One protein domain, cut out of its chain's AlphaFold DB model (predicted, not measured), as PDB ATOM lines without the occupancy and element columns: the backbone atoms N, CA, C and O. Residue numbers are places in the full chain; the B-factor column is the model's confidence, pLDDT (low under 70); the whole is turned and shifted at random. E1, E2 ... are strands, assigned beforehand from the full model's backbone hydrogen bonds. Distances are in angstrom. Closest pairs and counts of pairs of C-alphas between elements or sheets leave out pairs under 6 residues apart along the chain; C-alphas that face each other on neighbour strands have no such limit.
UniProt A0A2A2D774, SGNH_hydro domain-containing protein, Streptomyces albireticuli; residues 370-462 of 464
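This is residues 370 to 462 of the 464 residues of the protein "SGNH_hydro domain-containing protein" of Streptomyces albireticuli (UniProt A0A2A2D774). Two small antiparallel sheets follow one another along the length of an elongated domain, a three-stranded one first and a strongly twisted four-stranded one after it, with few close C-alphas between them. The E2 and E3 hairpin makes an arm at one end, and residues 385 to 390 at its tip stick out free. The printed part has 93 residues with no named helix and seven named strands, E1 to E7, in chain order; the sheet orders are E1 - E2 - E3 and E4 - E5 - E6 - E7, and the class is all strand. The whole is compact, with a radius of gyration of the C-alphas of 14.1 A, and spans 45 by 24 by 24 A.

Begin at E1, residues 370 to 372, which forms a hairpin with E2, residues 378 to 386; look for N 371 and O 379, 2.8 A apart. E2 bends by 70 degrees at residue 383 and forms a hairpin with E3, residues 391 to 399, where N 382 and O 393 are 2.8 A apart; E3 bends by 59 degrees at residue 396. These three strands are a meander, each the antiparallel neighbour of the one before. E4, residues 409 to 412, is apart from E3; the closest C-alphas of E1 and E4, those of Val 372 and Val 409, are 7.7 A apart. A second meander runs from E4 through E5, residues 421 to 425, and E6, residues 431 to 439, to E7, residues 444 to 452. Find N 410 and O 423 at 2.9 A, N 424 and O 432 at 2.9 A, and N 448 and O 433 at 2.8 A. E6 bends by 74 degrees at residue 436, and the closest C-alphas of E3 and E6, those of Phe 398 and Gly 439, are 5.1 A apart. E1 and E7 are apart.

Find C-alpha 370 at (27.802, -27.561, 42.275), where E1 begins. E2 spans 19.3 A and E3 22.1 A from first to last C-alpha; E3 ends at C-alpha 399, at (18.291, -24.907, 44.518). E4 spans 10.5 A, E5 12.7 A, E6 19.0 A and E7 22.0 A, and E7 ends at C-alpha 452, at (21.397, -28.606, 64.948).

The C-alphas farthest apart, those of Asn 388 and Gly 456, are 45.7 A apart. The printed part has no cut, and no link between strands is long; E3 to E4 and E4 to E5 are short, the others tight. Residues 453 to 462 follow E7 with no named element. The mean pLDDT of the printed part is 90.9, and no printed residue is under 70.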
ATOM      1  N   LEU A 370      28.691 -28.656  41.876       94.06
ATOM      2  CA  LEU A 370      27.802 -27.561  42.275       94.06
ATOM      3  C   LEU A 370      28.494 -26.195  42.176       94.06
ATOM      4  O   LEU A 370      29.652 -26.024  42.562       94.06
ATOM      5  N   VAL A 371      27.745 -25.192  41.719       92.12
ATOM      6  CA  VAL A 371      28.123 -23.774  41.753       92.12
ATOM      7  C   VAL A 371      27.117 -23.027  42.620       92.12
ATOM      8  O   VAL A 371      26.017 -22.696  42.173       92.12
ATOM      9  N   VAL A 372      27.518 -22.752  43.861       91.81
ATOM     10  CA  VAL A 372      26.781 -21.885  44.788       91.81
ATOM     11  C   VAL A 372      27.052 -20.420  44.435       91.81
ATOM     12  O   VAL A 372      28.202 -19.984  44.346       91.81
ATOM     13  N   GLN A 373      25.983 -19.660  44.224       89.00
ATOM     14  CA  GLN A 373      25.991 -18.220  43.985       89.00
ATOM     15  C   GLN A 373      25.992 -17.454  45.320       89.00
ATOM     16  O   GLN A 373      25.651 -17.995  46.370       89.00
ATOM     17  N   SER A 374      26.346 -16.165  45.310       83.69
ATOM     18  CA  SER A 374      26.486 -15.354  46.537       83.69
ATOM     19  C   SER A 374      25.199 -15.198  47.364       83.69
ATOM     20  O   SER A 374      25.281 -14.870  48.543       83.69
ATOM     21  N   ASN A 375      24.034 -15.471  46.775       82.31
ATOM     22  CA  ASN A 375      22.699 -15.450  47.388       82.31
ATOM     23  C   ASN A 375      22.150 -16.852  47.749       82.31
ATOM     24  O   ASN A 375      20.951 -16.995  47.980       82.31
ATOM     25  N   GLY A 376      22.990 -17.891  47.707       89.38
ATOM     26  CA  GLY A 376      22.600 -19.268  48.013       89.38
ATOM     27  C   GLY A 376      21.868 -20.016  46.891       89.38
ATOM     28  O   GLY A 376      21.532 -21.181  47.080       89.38
ATOM     29  N   VAL A 377      21.644 -19.411  45.714       94.62
ATOM     30  CA  VAL A 377      21.186 -20.152  44.521       94.62
ATOM     31  C   VAL A 377      22.269 -21.151  44.103       94.62
ATOM     32  O   VAL A 377      23.454 -20.823  44.132       94.62
ATOM     33  N   VAL A 378      21.882 -22.358  43.694       96.62
ATOM     34  CA  VAL A 378      22.807 -23.444  43.344       96.62
ATOM     35  C   VAL A 378      22.500 -23.959  41.945       96.62
ATOM     36  O   VAL A 378      21.393 -24.435  41.689       96.62
ATOM     37  N   ASN A 379      23.500 -23.920  41.066       96.19
ATOM     38  CA  ASN A 379      23.456 -24.584  39.763       96.19
ATOM     39  C   ASN A 379      24.269 -25.885  39.829       96.19
ATOM     40  O   ASN A 379      25.306 -25.911  40.495       96.19
ATOM     41  N   ALA A 380      23.824 -26.943  39.149       95.94
ATOM     42  CA  ALA A 380      24.410 -28.278  39.257       95.94
ATOM     43  C   ALA A 380      24.699 -28.945  37.902       95.94
ATOM     44  O   ALA A 380      23.999 -28.726  36.909       95.94
ATOM     45  N   TRP A 381      25.719 -29.807  37.892       96.44
ATOM     46  CA  TRP A 381      26.078 -30.683  36.779       96.44
ATOM     47  C   TRP A 381      26.364 -32.097  37.295       96.44
ATOM     48  O   TRP A 381      27.244 -32.288  38.136       96.44
ATOM     49  N   ILE A 382      25.636 -33.071  36.753       95.44
ATOM     50  CA  ILE A 382      25.732 -34.490  37.095       95.44
ATOM     51  C   ILE A 382      27.026 -35.097  36.552       95.44
ATOM     52  O   ILE A 382      27.371 -34.915  35.379       95.44
ATOM     53  N   ASN A 383      27.722 -35.852  37.394       94.75
ATOM     54  CA  ASN A 383      28.983 -36.504  37.095       94.75
ATOM     55  C   ASN A 383      28.772 -37.873  36.429       94.75
ATOM     56  O   ASN A 383      28.726 -38.918  37.071       94.75
ATOM     57  N   ASN A 384      28.751 -37.926  35.101       91.94
ATOM     58  CA  ASN A 384      28.706 -39.215  34.394       91.94
ATOM     59  C   ASN A 384      30.040 -39.995  34.467       91.94
ATOM     60  O   ASN A 384      30.126 -41.129  34.001       91.94
ATOM     61  N   GLY A 385      31.091 -39.399  35.038       84.75
ATOM     62  CA  GLY A 385      32.440 -39.954  35.175       84.75
ATOM     63  C   GLY A 385      33.547 -38.895  35.061       84.75
ATOM     64  O   GLY A 385      34.711 -39.210  35.298       84.75
ATOM     65  N   GLY A 386      33.202 -37.657  34.696       81.62
ATOM     66  CA  GLY A 386      34.112 -36.517  34.649       81.62
ATOM     67  C   GLY A 386      34.723 -36.260  33.270       81.62
ATOM     68  O   GLY A 386      34.526 -37.004  32.306       81.62
ATOM     69  N   THR A 387      35.464 -35.158  33.163       81.00
ATOM     70  CA  THR A 387      36.071 -34.687  31.908       81.00
ATOM     71  C   THR A 387      37.033 -35.731  31.329       81.00
ATOM     72  O   THR A 387      37.884 -36.248  32.045       81.00
ATOM     73  N   ASN A 388      36.922 -36.015  30.025       81.50
ATOM     74  CA  ASN A 388      37.641 -37.088  29.309       81.50
ATOM     75  C   ASN A 388      37.293 -38.528  29.752       81.50
ATOM     76  O   ASN A 388      37.983 -39.479  29.379       81.50
ATOM     77  N   HIS A 389      36.210 -38.697  30.513       85.88
ATOM     78  CA  HIS A 389      35.624 -39.982  30.889       85.88
ATOM     79  C   HIS A 389      34.144 -39.995  30.464       85.88
ATOM     80  O   HIS A 389      33.865 -39.833  29.279       85.88
ATOM     81  N   GLY A 390      33.189 -40.149  31.388       88.00
ATOM     82  CA  GLY A 390      31.754 -40.071  31.072       88.00
ATOM     83  C   GLY A 390      31.225 -38.652  30.809       88.00
ATOM     84  O   GLY A 390      30.116 -38.496  30.305       88.00
ATOM     85  N   GLY A 391      32.001 -37.612  31.125       91.25
ATOM     86  CA  GLY A 391      31.599 -36.213  30.980       91.25
ATOM     87  C   GLY A 391      30.702 -35.712  32.115       91.25
ATOM     88  O   GLY A 391      30.692 -36.272  33.214       91.25
ATOM     89  N   TRP A 392      29.964 -34.639  31.823       94.75
ATOM     90  CA  TRP A 392      29.068 -33.938  32.745       94.75
ATOM     91  C   TRP A 392      27.736 -33.636  32.048       94.75
ATOM     92  O   TRP A 392      27.749 -33.210  30.893       94.75
ATOM     93  N   THR A 393      26.609 -33.812  32.738       95.12
ATOM     94  CA  THR A 393      25.276 -33.403  32.253       95.12
ATOM     95  C   THR A 393      24.793 -32.204  33.053       95.12
ATOM     96  O   THR A 393      24.754 -32.264  34.276       95.12
ATOM     97  N   GLU A 394      24.403 -31.115  32.394       95.31
ATOM     98  CA  GLU A 394      23.809 -29.965  33.083       95.31
ATOM     99  C   GLU A 394      22.450 -30.329  33.700       95.31
ATOM    100  O   GLU A 394      21.567 -30.847  33.018       95.31
ATOM    101  N   TYR A 395      22.307 -30.060  34.997       94.25
ATOM    102  CA  TYR A 395      21.066 -30.221  35.762       94.25
ATOM    103  C   TYR A 395      20.306 -28.887  35.879       94.25
ATOM    104  O   TYR A 395      19.103 -28.860  36.113       94.25
ATOM    105  N   GLY A 396      21.004 -27.760  35.691       94.25
ATOM    106  CA  GLY A 396      20.445 -26.417  35.829       94.25
ATOM    107  C   GLY A 396      20.353 -25.978  37.292       94.25
ATOM    108  O   GLY A 396      21.219 -26.309  38.103       94.25
ATOM    109  N   THR A 397      19.330 -25.191  37.633       96.12
ATOM    110  CA  THR A 397      19.127 -24.654  38.990       96.12
ATOM    111  C   THR A 397      18.608 -25.734  39.942       96.12
ATOM    112  O   THR A 397      17.407 -25.977  40.012       96.12
ATOM    113  N   PHE A 398      19.512 -26.342  40.708       96.12
ATOM    114  CA  PHE A 398      19.224 -27.372  41.709       96.12
ATOM    115  C   PHE A 398      18.565 -26.812  42.982       96.12
ATOM    116  O   PHE A 398      17.682 -27.450  43.556       96.12
ATOM    117  N   ALA A 399      18.938 -25.599  43.402       96.25
ATOM    118  CA  ALA A 399      18.291 -24.907  44.518       96.25
ATOM    119  C   ALA A 399      18.145 -23.406  44.240       96.25
ATOM    120  O   ALA A 399      19.060 -22.763  43.729       96.25
ATOM    121  N   THR A 400      17.017 -22.819  44.637       95.25
ATOM    122  CA  THR A 400      16.759 -21.365  44.555       95.25
ATOM    123  C   THR A 400      17.410 -20.552  45.677       95.25
ATOM    124  O   THR A 400      17.233 -19.337  45.726       95.25
ATOM    125  N   GLY A 401      18.122 -21.208  46.596       93.06
ATOM    126  CA  GLY A 401      18.536 -20.619  47.865       93.06
ATOM    127  C   GLY A 401      17.365 -20.390  48.828       93.06
ATOM    128  O   GLY A 401      16.194 -20.544  48.475       93.06
ATOM    129  N   VAL A 402      17.707 -20.018  50.064       93.69
ATOM    130  CA  VAL A 402      16.761 -19.803  51.183       93.69
ATOM    131  C   VAL A 402      16.858 -18.389  51.781       93.69
ATOM    132  O   VAL A 402      16.429 -18.147  52.903       93.69
ATOM    133  N   GLY A 403      17.464 -17.451  51.044       90.56
ATOM    134  CA  GLY A 403      17.720 -16.074  51.493       90.56
ATOM    135  C   GLY A 403      19.020 -15.873  52.283       90.56
ATOM    136  O   GLY A 403      19.360 -14.737  52.603       90.56
ATOM    137  N   GLU A 404      19.768 -16.943  52.564       91.50
ATOM    138  CA  GLU A 404      21.085 -16.880  53.211       91.50
ATOM    139  C   GLU A 404      22.238 -16.708  52.199       91.50
ATOM    140  O   GLU A 404      22.147 -17.219  51.078       91.50
ATOM    141  N   PRO A 405      23.349 -16.043  52.577       85.56
ATOM    142  CA  PRO A 405      24.543 -15.928  51.744       85.56
ATOM    143  C   PRO A 405      25.168 -17.273  51.347       85.56
ATOM    144  O   PRO A 405      25.188 -18.236  52.116       85.56
ATOM    145  N   GLY A 406      25.755 -17.310  50.149       86.50
ATOM    146  CA  GLY A 406      26.348 -18.517  49.560       86.50
ATOM    147  C   GLY A 406      27.496 -19.147  50.361       86.50
ATOM    148  O   GLY A 406      27.736 -20.343  50.242       86.50
ATOM    149  N   ASP A 407      28.194 -18.385  51.205       86.12
ATOM    150  CA  ASP A 407      29.276 -18.881  52.066       86.12
ATOM    151  C   ASP A 407      28.788 -19.546  53.368       86.12
ATOM    152  O   ASP A 407      29.575 -20.227  54.040       86.12
ATOM    153  N   LYS A 408      27.486 -19.458  53.678       90.94
ATOM    154  CA  LYS A 408      26.816 -20.263  54.715       90.94
ATOM    155  C   LYS A 408      26.271 -21.602  54.210       90.94
ATOM    156  O   LYS A 408      26.004 -22.479  55.030       90.94
ATOM    157  N   VAL A 409      26.082 -21.773  52.899       93.12
ATOM    158  CA  VAL A 409      25.512 -23.005  52.319       93.12
ATOM    159  C   VAL A 409      26.465 -24.181  52.516       93.12
ATOM    160  O   VAL A 409      27.673 -24.016  52.342       93.12
ATOM    161  N   ARG A 410      25.940 -25.348  52.895       92.06
ATOM    162  CA  ARG A 410      26.680 -26.618  52.980       92.06
ATOM    163  C   ARG A 410      25.867 -27.759  52.381       92.06
ATOM    164  O   ARG A 410      24.644 -27.651  52.299       92.06
ATOM    165  N   PHE A 411      26.542 -28.853  52.038       92.25
ATOM    166  CA  PHE A 411      25.909 -30.067  51.527       92.25
ATOM    167  C   PHE A 411      26.435 -31.327  52.216       92.25
ATOM    168  O   PHE A 411      27.630 -31.613  52.160       92.25
ATOM    169  N   ALA A 412      25.528 -32.103  52.806       90.19
ATOM    170  CA  ALA A 412      25.803 -33.429  53.356       90.19
ATOM    171  C   ALA A 412      24.532 -34.284  53.285       90.19
ATOM    172  O   ALA A 412      23.432 -33.740  53.335       90.19
ATOM    173  N   ASP A 413      24.680 -35.601  53.180       89.12
ATOM    174  CA  ASP A 413      23.578 -36.553  53.364       89.12
ATOM    175  C   ASP A 413      23.248 -36.631  54.866       89.12
ATOM    176  O   ASP A 413      24.065 -37.129  55.650       89.12
ATOM    177  N   ILE A 414      22.100 -36.082  55.287       87.88
ATOM    178  CA  ILE A 414      21.675 -36.085  56.699       87.88
ATOM    179  C   ILE A 414      20.540 -37.075  56.997       87.88
ATOM    180  O   ILE A 414      20.186 -37.248  58.167       87.88
ATOM    181  N   ASN A 415      19.973 -37.735  55.978       87.31
ATOM    182  CA  ASN A 415      18.905 -38.733  56.129       87.31
ATOM    183  C   ASN A 415      19.355 -40.185  55.839       87.31
ATOM    184  O   ASN A 415      18.611 -41.118  56.151       87.31
ATOM    185  N   ALA A 416      20.573 -40.366  55.323       82.25
ATOM    186  CA  ALA A 416      21.175 -41.601  54.827       82.25
ATOM    187  C   ALA A 416      20.467 -42.229  53.603       82.25
ATOM    188  O   ALA A 416      20.455 -43.457  53.469       82.25
ATOM    189  N   ASP A 417      19.878 -41.416  52.713       81.88
ATOM    190  CA  ASP A 417      19.268 -41.878  51.450       81.88
ATOM    191  C   ASP A 417      20.248 -41.968  50.265       81.88
ATOM    192  O   ASP A 417      19.912 -42.566  49.237       81.88
ATOM    193  N   GLY A 418      21.479 -41.473  50.440       81.19
ATOM    194  CA  GLY A 418      22.545 -41.488  49.440       81.19
ATOM    195  C   GLY A 418      22.718 -40.171  48.681       81.19
ATOM    196  O   GLY A 418      23.654 -40.071  47.887       81.19
ATOM    197  N   LYS A 419      21.860 -39.170  48.911       91.19
ATOM    198  CA  LYS A 419      21.975 -37.832  48.316       91.19
ATOM    199  C   LYS A 419      22.389 -36.788  49.339       91.19
ATOM    200  O   LYS A 419      22.045 -36.852  50.511       91.19
ATOM    201  N   ALA A 420      23.059 -35.753  48.860       93.31
ATOM    202  CA  ALA A 420      23.388 -34.579  49.636       93.31
ATOM    203  C   ALA A 420      22.191 -33.619  49.738       93.31
ATOM    204  O   ALA A 420      21.611 -33.201  48.728       93.31
ATOM    205  N   ASP A 421      21.877 -33.242  50.973       94.88
ATOM    206  CA  ASP A 421      20.846 -32.285  51.350       94.88
ATOM    207  C   ASP A 421      21.387 -30.847  51.338       94.88
ATOM    208  O   ASP A 421      22.593 -30.618  51.443       94.88
ATOM    209  N   TYR A 422      20.502 -29.851  51.225       95.44
ATOM    210  CA  TYR A 422      20.883 -28.437  51.282       95.44
ATOM    211  C   TYR A 422      20.820 -27.953  52.732       95.44
ATOM    212  O   TYR A 422      19.786 -28.062  53.394       95.44
ATOM    213  N   LEU A 423      21.916 -27.378  53.226       95.44
ATOM    214  CA  LEU A 423      22.066 -26.929  54.609       95.44
ATOM    215  C   LEU A 423      22.486 -25.453  54.663       95.44
ATOM    216  O   LEU A 423      23.181 -24.961  53.774       95.44
ATOM    217  N   THR A 424      22.142 -24.746  55.744       95.00
ATOM    218  CA  THR A 424      22.748 -23.440  56.073       95.00
ATOM    219  C   THR A 424      23.395 -23.461  57.450       95.00
ATOM    220  O   THR A 424      22.757 -23.793  58.446       95.00
ATOM    221  N   LEU A 425      24.679 -23.097  57.496       94.25
ATOM    222  CA  LEU A 425      25.501 -23.026  58.699       94.25
ATOM    223  C   LEU A 425      25.674 -21.566  59.135       94.25
ATOM    224  O   LEU A 425      26.267 -20.754  58.428       94.25
ATOM    225  N   GLN A 426      25.155 -21.247  60.315       93.25
ATOM    226  CA  GLN A 426      25.164 -19.910  60.902       93.25
ATOM    227  C   GLN A 426      26.461 -19.615  61.667       93.25
ATOM    228  O   GLN A 426      27.158 -20.519  62.132       93.25
ATOM    229  N   ASP A 427      26.754 -18.330  61.881       89.12
ATOM    230  CA  ASP A 427      27.987 -17.864  62.535       89.12
ATOM    231  C   ASP A 427      28.159 -18.383  63.975       89.12
ATOM    232  O   ASP A 427      29.282 -18.528  64.457       89.12
ATOM    233  N   ASN A 428      27.053 -18.719  64.647       87.31
ATOM    234  CA  ASN A 428      26.990 -19.306  65.992       87.31
ATOM    235  C   ASN A 428      26.945 -20.851  66.009       87.31
ATOM    236  O   ASN A 428      26.687 -21.445  67.057       87.31
ATOM    237  N   GLY A 429      27.134 -21.500  64.856       90.44
ATOM    238  CA  GLY A 429      27.137 -22.955  64.722       90.44
ATOM    239  C   GLY A 429      25.759 -23.620  64.637       90.44
ATOM    240  O   GLY A 429      25.697 -24.848  64.647       90.44
ATOM    241  N   VAL A 430      24.667 -22.852  64.546       95.81
ATOM    242  CA  VAL A 430      23.332 -23.391  64.223       95.81
ATOM    243  C   VAL A 430      23.311 -23.896  62.775       95.81
ATOM    244  O   VAL A 430      23.850 -23.238  61.884       95.81
ATOM    245  N   VAL A 431      22.663 -25.038  62.538       96.38
ATOM    246  CA  VAL A 431      22.444 -25.626  61.209       96.38
ATOM    247  C   VAL A 431      20.948 -25.751  60.945       96.38
ATOM    248  O   VAL A 431      20.240 -26.385  61.732       96.38
ATOM    249  N   ASN A 432      20.484 -25.208  59.820       96.75
ATOM    250  CA  ASN A 432      19.155 -25.491  59.270       96.75
ATOM    251  C   ASN A 432      19.275 -26.396  58.032       96.75
ATOM    252  O   ASN A 432      20.284 -26.309  57.330       96.75
ATOM    253  N   ALA A 433      18.273 -27.238  57.758       96.31
ATOM    254  CA  ALA A 433      18.355 -28.267  56.717       96.31
ATOM    255  C   ALA A 433      17.086 -28.432  55.861       96.31
ATOM    256  O   ALA A 433      15.963 -28.277  56.344       96.31
ATOM    257  N   TRP A 434      17.286 -28.823  54.599       97.56
ATOM    258  CA  TRP A 434      16.252 -29.139  53.613       97.56
ATOM    259  C   TRP A 434      16.636 -30.420  52.860       97.56
ATOM    260  O   TRP A 434      17.650 -30.444  52.165       97.56
ATOM    261  N   ILE A 435      15.816 -31.469  52.984       96.81
ATOM    262  CA  ILE A 435      16.087 -32.790  52.396       96.81
ATOM    263  C   ILE A 435      15.894 -32.784  50.877       96.81
ATOM    264  O   ILE A 435      14.881 -32.270  50.386       96.81
ATOM    265  N   ASN A 436      16.834 -33.384  50.148       96.44
ATOM    266  CA  ASN A 436      16.896 -33.442  48.692       96.44
ATOM    267  C   ASN A 436      16.019 -34.568  48.102       96.44
ATOM    268  O   ASN A 436      16.476 -35.668  47.787       96.44
ATOM    269  N   ASN A 437      14.752 -34.265  47.812       94.69
ATOM    270  CA  ASN A 437      13.896 -35.188  47.052       94.69
ATOM    271  C   ASN A 437      14.248 -35.233  45.542       94.69
ATOM    272  O   ASN A 437      13.630 -35.981  44.786       94.69
ATOM    273  N   GLY A 438      15.210 -34.423  45.091       88.62
ATOM    274  CA  GLY A 438      15.612 -34.198  43.698       88.62
ATOM    275  C   GLY A 438      15.854 -32.717  43.368       88.62
ATOM    276  O   GLY A 438      16.311 -32.400  42.279       88.62
ATOM    277  N   GLY A 439      15.533 -31.792  44.275       90.38
ATOM    278  CA  GLY A 439      15.798 -30.367  44.092       90.38
ATOM    279  C   GLY A 439      14.759 -29.611  43.253       90.38
ATOM    280  O   GLY A 439      13.713 -30.132  42.855       90.38
ATOM    281  N   THR A 440      15.030 -28.325  43.029       89.81
ATOM    282  CA  THR A 440      14.155 -27.372  42.332       89.81
ATOM    283  C   THR A 440      13.783 -27.869  40.930       89.81
ATOM    284  O   THR A 440      14.635 -28.336  40.190       89.81
ATOM    285  N   ASN A 441      12.503 -27.752  40.553       81.38
ATOM    286  CA  ASN A 441      11.921 -28.231  39.284       81.38
ATOM    287  C   ASN A 441      11.972 -29.755  39.031       81.38
ATOM    288  O   ASN A 441      11.504 -30.204  37.984       81.38
ATOM    289  N   HIS A 442      12.458 -30.549  39.989       87.50
ATOM    290  CA  HIS A 442      12.451 -32.012  39.940       87.50
ATOM    291  C   HIS A 442      11.586 -32.571  41.084       87.50
ATOM    292  O   HIS A 442      10.376 -32.354  41.088       87.50
ATOM    293  N   GLY A 443      12.170 -33.278  42.060       88.88
ATOM    294  CA  GLY A 443      11.435 -33.818  43.213       88.88
ATOM    295  C   GLY A 443      11.173 -32.816  44.347       88.88
ATOM    296  O   GLY A 443      10.364 -33.088  45.230       88.88
ATOM    297  N   GLY A 444      11.825 -31.650  44.333       92.69
ATOM    298  CA  GLY A 444      11.683 -30.613  45.354       92.69
ATOM    299  C   GLY A 444      12.511 -30.856  46.620       92.69
ATOM    300  O   GLY A 444      13.495 -31.597  46.616       92.69
ATOM    301  N   TRP A 445      12.089 -30.206  47.706       96.31
ATOM    302  CA  TRP A 445      12.812 -30.096  48.977       96.31
ATOM    303  C   TRP A 445      11.867 -30.319  50.167       96.31
ATOM    304  O   TRP A 445      10.746 -29.810  50.142       96.31
ATOM    305  N   SER A 446      12.314 -31.017  51.219       95.31
ATOM    306  CA  SER A 446      11.559 -31.156  52.482       95.31
ATOM    307  C   SER A 446      12.285 -30.457  53.635       95.31
ATOM    308  O   SER A 446      13.259 -30.981  54.178       95.31
ATOM    309  N   GLU A 447      11.809 -29.276  54.027       95.81
ATOM    310  CA  GLU A 447      12.366 -28.490  55.138       95.81
ATOM    311  C   GLU A 447      12.306 -29.237  56.480       95.81
ATOM    312  O   GLU A 447      11.261 -29.759  56.863       95.81
ATOM    313  N   GLN A 448      13.429 -29.252  57.203       95.81
ATOM    314  CA  GLN A 448      13.547 -29.785  58.568       95.81
ATOM    315  C   GLN A 448      13.641 -28.672  59.628       95.81
ATOM    316  O   GLN A 448      13.584 -28.947  60.826       95.81
ATOM    317  N   GLY A 449      13.806 -27.412  59.210       92.69
ATOM    318  CA  GLY A 449      14.113 -26.300  60.108       92.69
ATOM    319  C   GLY A 449      15.490 -26.479  60.752       92.69
ATOM    320  O   GLY A 449      16.437 -26.906  60.091       92.69
ATOM    321  N   THR A 450      15.617 -26.148  62.040       95.94
ATOM    322  CA  THR A 450      16.869 -26.288  62.802       95.94
ATOM    323  C   THR A 450      17.214 -27.754  63.060       95.94
ATOM    324  O   THR A 450      16.707 -28.369  63.995       95.94
ATOM    325  N   PHE A 451      18.140 -28.284  62.261       92.50
ATOM    326  CA  PHE A 451      18.696 -29.629  62.403       92.50
ATOM    327  C   PHE A 451      19.684 -29.726  63.576       92.50
ATOM    328  O   PHE A 451      19.679 -30.707  64.315       92.50
ATOM    329  N   ALA A 452      20.499 -28.686  63.798       92.81
ATOM    330  CA  ALA A 452      21.397 -28.606  64.948       92.81
ATOM    331  C   ALA A 452      21.390 -27.206  65.571       92.81
ATOM    332  O   ALA A 452      21.548 -26.200  64.886       92.81
ATOM    333  N   THR A 453      21.275 -27.126  66.898       94.31
ATOM    334  CA  THR A 453      21.223 -25.857  67.653       94.31
ATOM    335  C   THR A 453      22.590 -25.198  67.877       94.31
ATOM    336  O   THR A 453      22.677 -24.197  68.586       94.31
ATOM    337  N   GLY A 454      23.666 -25.774  67.335       88.81
ATOM    338  CA  GLY A 454      25.040 -25.437  67.699       88.81
ATOM    339  C   GLY A 454      25.420 -25.885  69.117       88.81
ATOM    340  O   GLY A 454      24.592 -26.371  69.891       88.81
ATOM    341  N   VAL A 455      26.704 -25.724  69.452       88.00
ATOM    342  CA  VAL A 455      27.298 -26.107  70.754       88.00
ATOM    343  C   VAL A 455      27.970 -24.930  71.478       88.00
ATOM    344  O   VAL A 455      28.793 -25.125  72.367       88.00
ATOM    345  N   GLY A 456      27.650 -23.693  71.078       86.31
ATOM    346  CA  GLY A 456      28.284 -22.465  71.585       86.31
ATOM    347  C   GLY A 456      29.623 -22.111  70.923       86.31
ATOM    348  O   GLY A 456      30.186 -21.060  71.216       86.31
ATOM    349  N   GLU A 457      30.114 -22.952  70.011       91.12
ATOM    350  CA  GLU A 457      31.285 -22.684  69.172       91.12
ATOM    351  C   GLU A 457      30.879 -22.015  67.844       91.12
ATOM    352  O   GLU A 457      29.821 -22.343  67.303       91.12
ATOM    353  N   PRO A 458      31.696 -21.105  67.276       82.75
ATOM    354  CA  PRO A 458      31.364 -20.420  66.032       82.75
ATOM    355  C   PRO A 458      31.318 -21.380  64.838       82.75
ATOM    356  O   PRO A 458      32.083 -22.348  64.767       82.75
ATOM    357  N   GLY A 459      30.494 -21.058  63.839       79.25
ATOM    358  CA  GLY A 459      30.283 -21.875  62.636       79.25
ATOM    359  C   GLY A 459      31.569 -22.204  61.867       79.25
ATOM    360  O   GLY A 459      31.689 -23.268  61.269       79.25
ATOM    361  N   THR A 460      32.607 -21.369  61.974       78.94
ATOM    362  CA  THR A 460      33.944 -21.635  61.410       78.94
ATOM    363  C   THR A 460      34.622 -22.899  61.965       78.94
ATOM    364  O   THR A 460      35.471 -23.488  61.282       78.94
ATOM    365  N   LYS A 461      34.236 -23.366  63.162       82.75
ATOM    366  CA  LYS A 461      34.671 -24.642  63.762       82.75
ATOM    367  C   LYS A 461      33.748 -25.824  63.444       82.75
ATOM    368  O   LYS A 461      34.222 -26.956  63.479       82.75
ATOM    369  N   VAL A 462      32.474 -25.587  63.127       81.38
ATOM    370  CA  VAL A 462      31.489 -26.654  62.870       81.38
ATOM    371  C   VAL A 462      31.824 -27.407  61.585       81.38
ATOM    372  O   VAL A 462      32.261 -26.818  60.594       81.38
TER     373      VAL A 462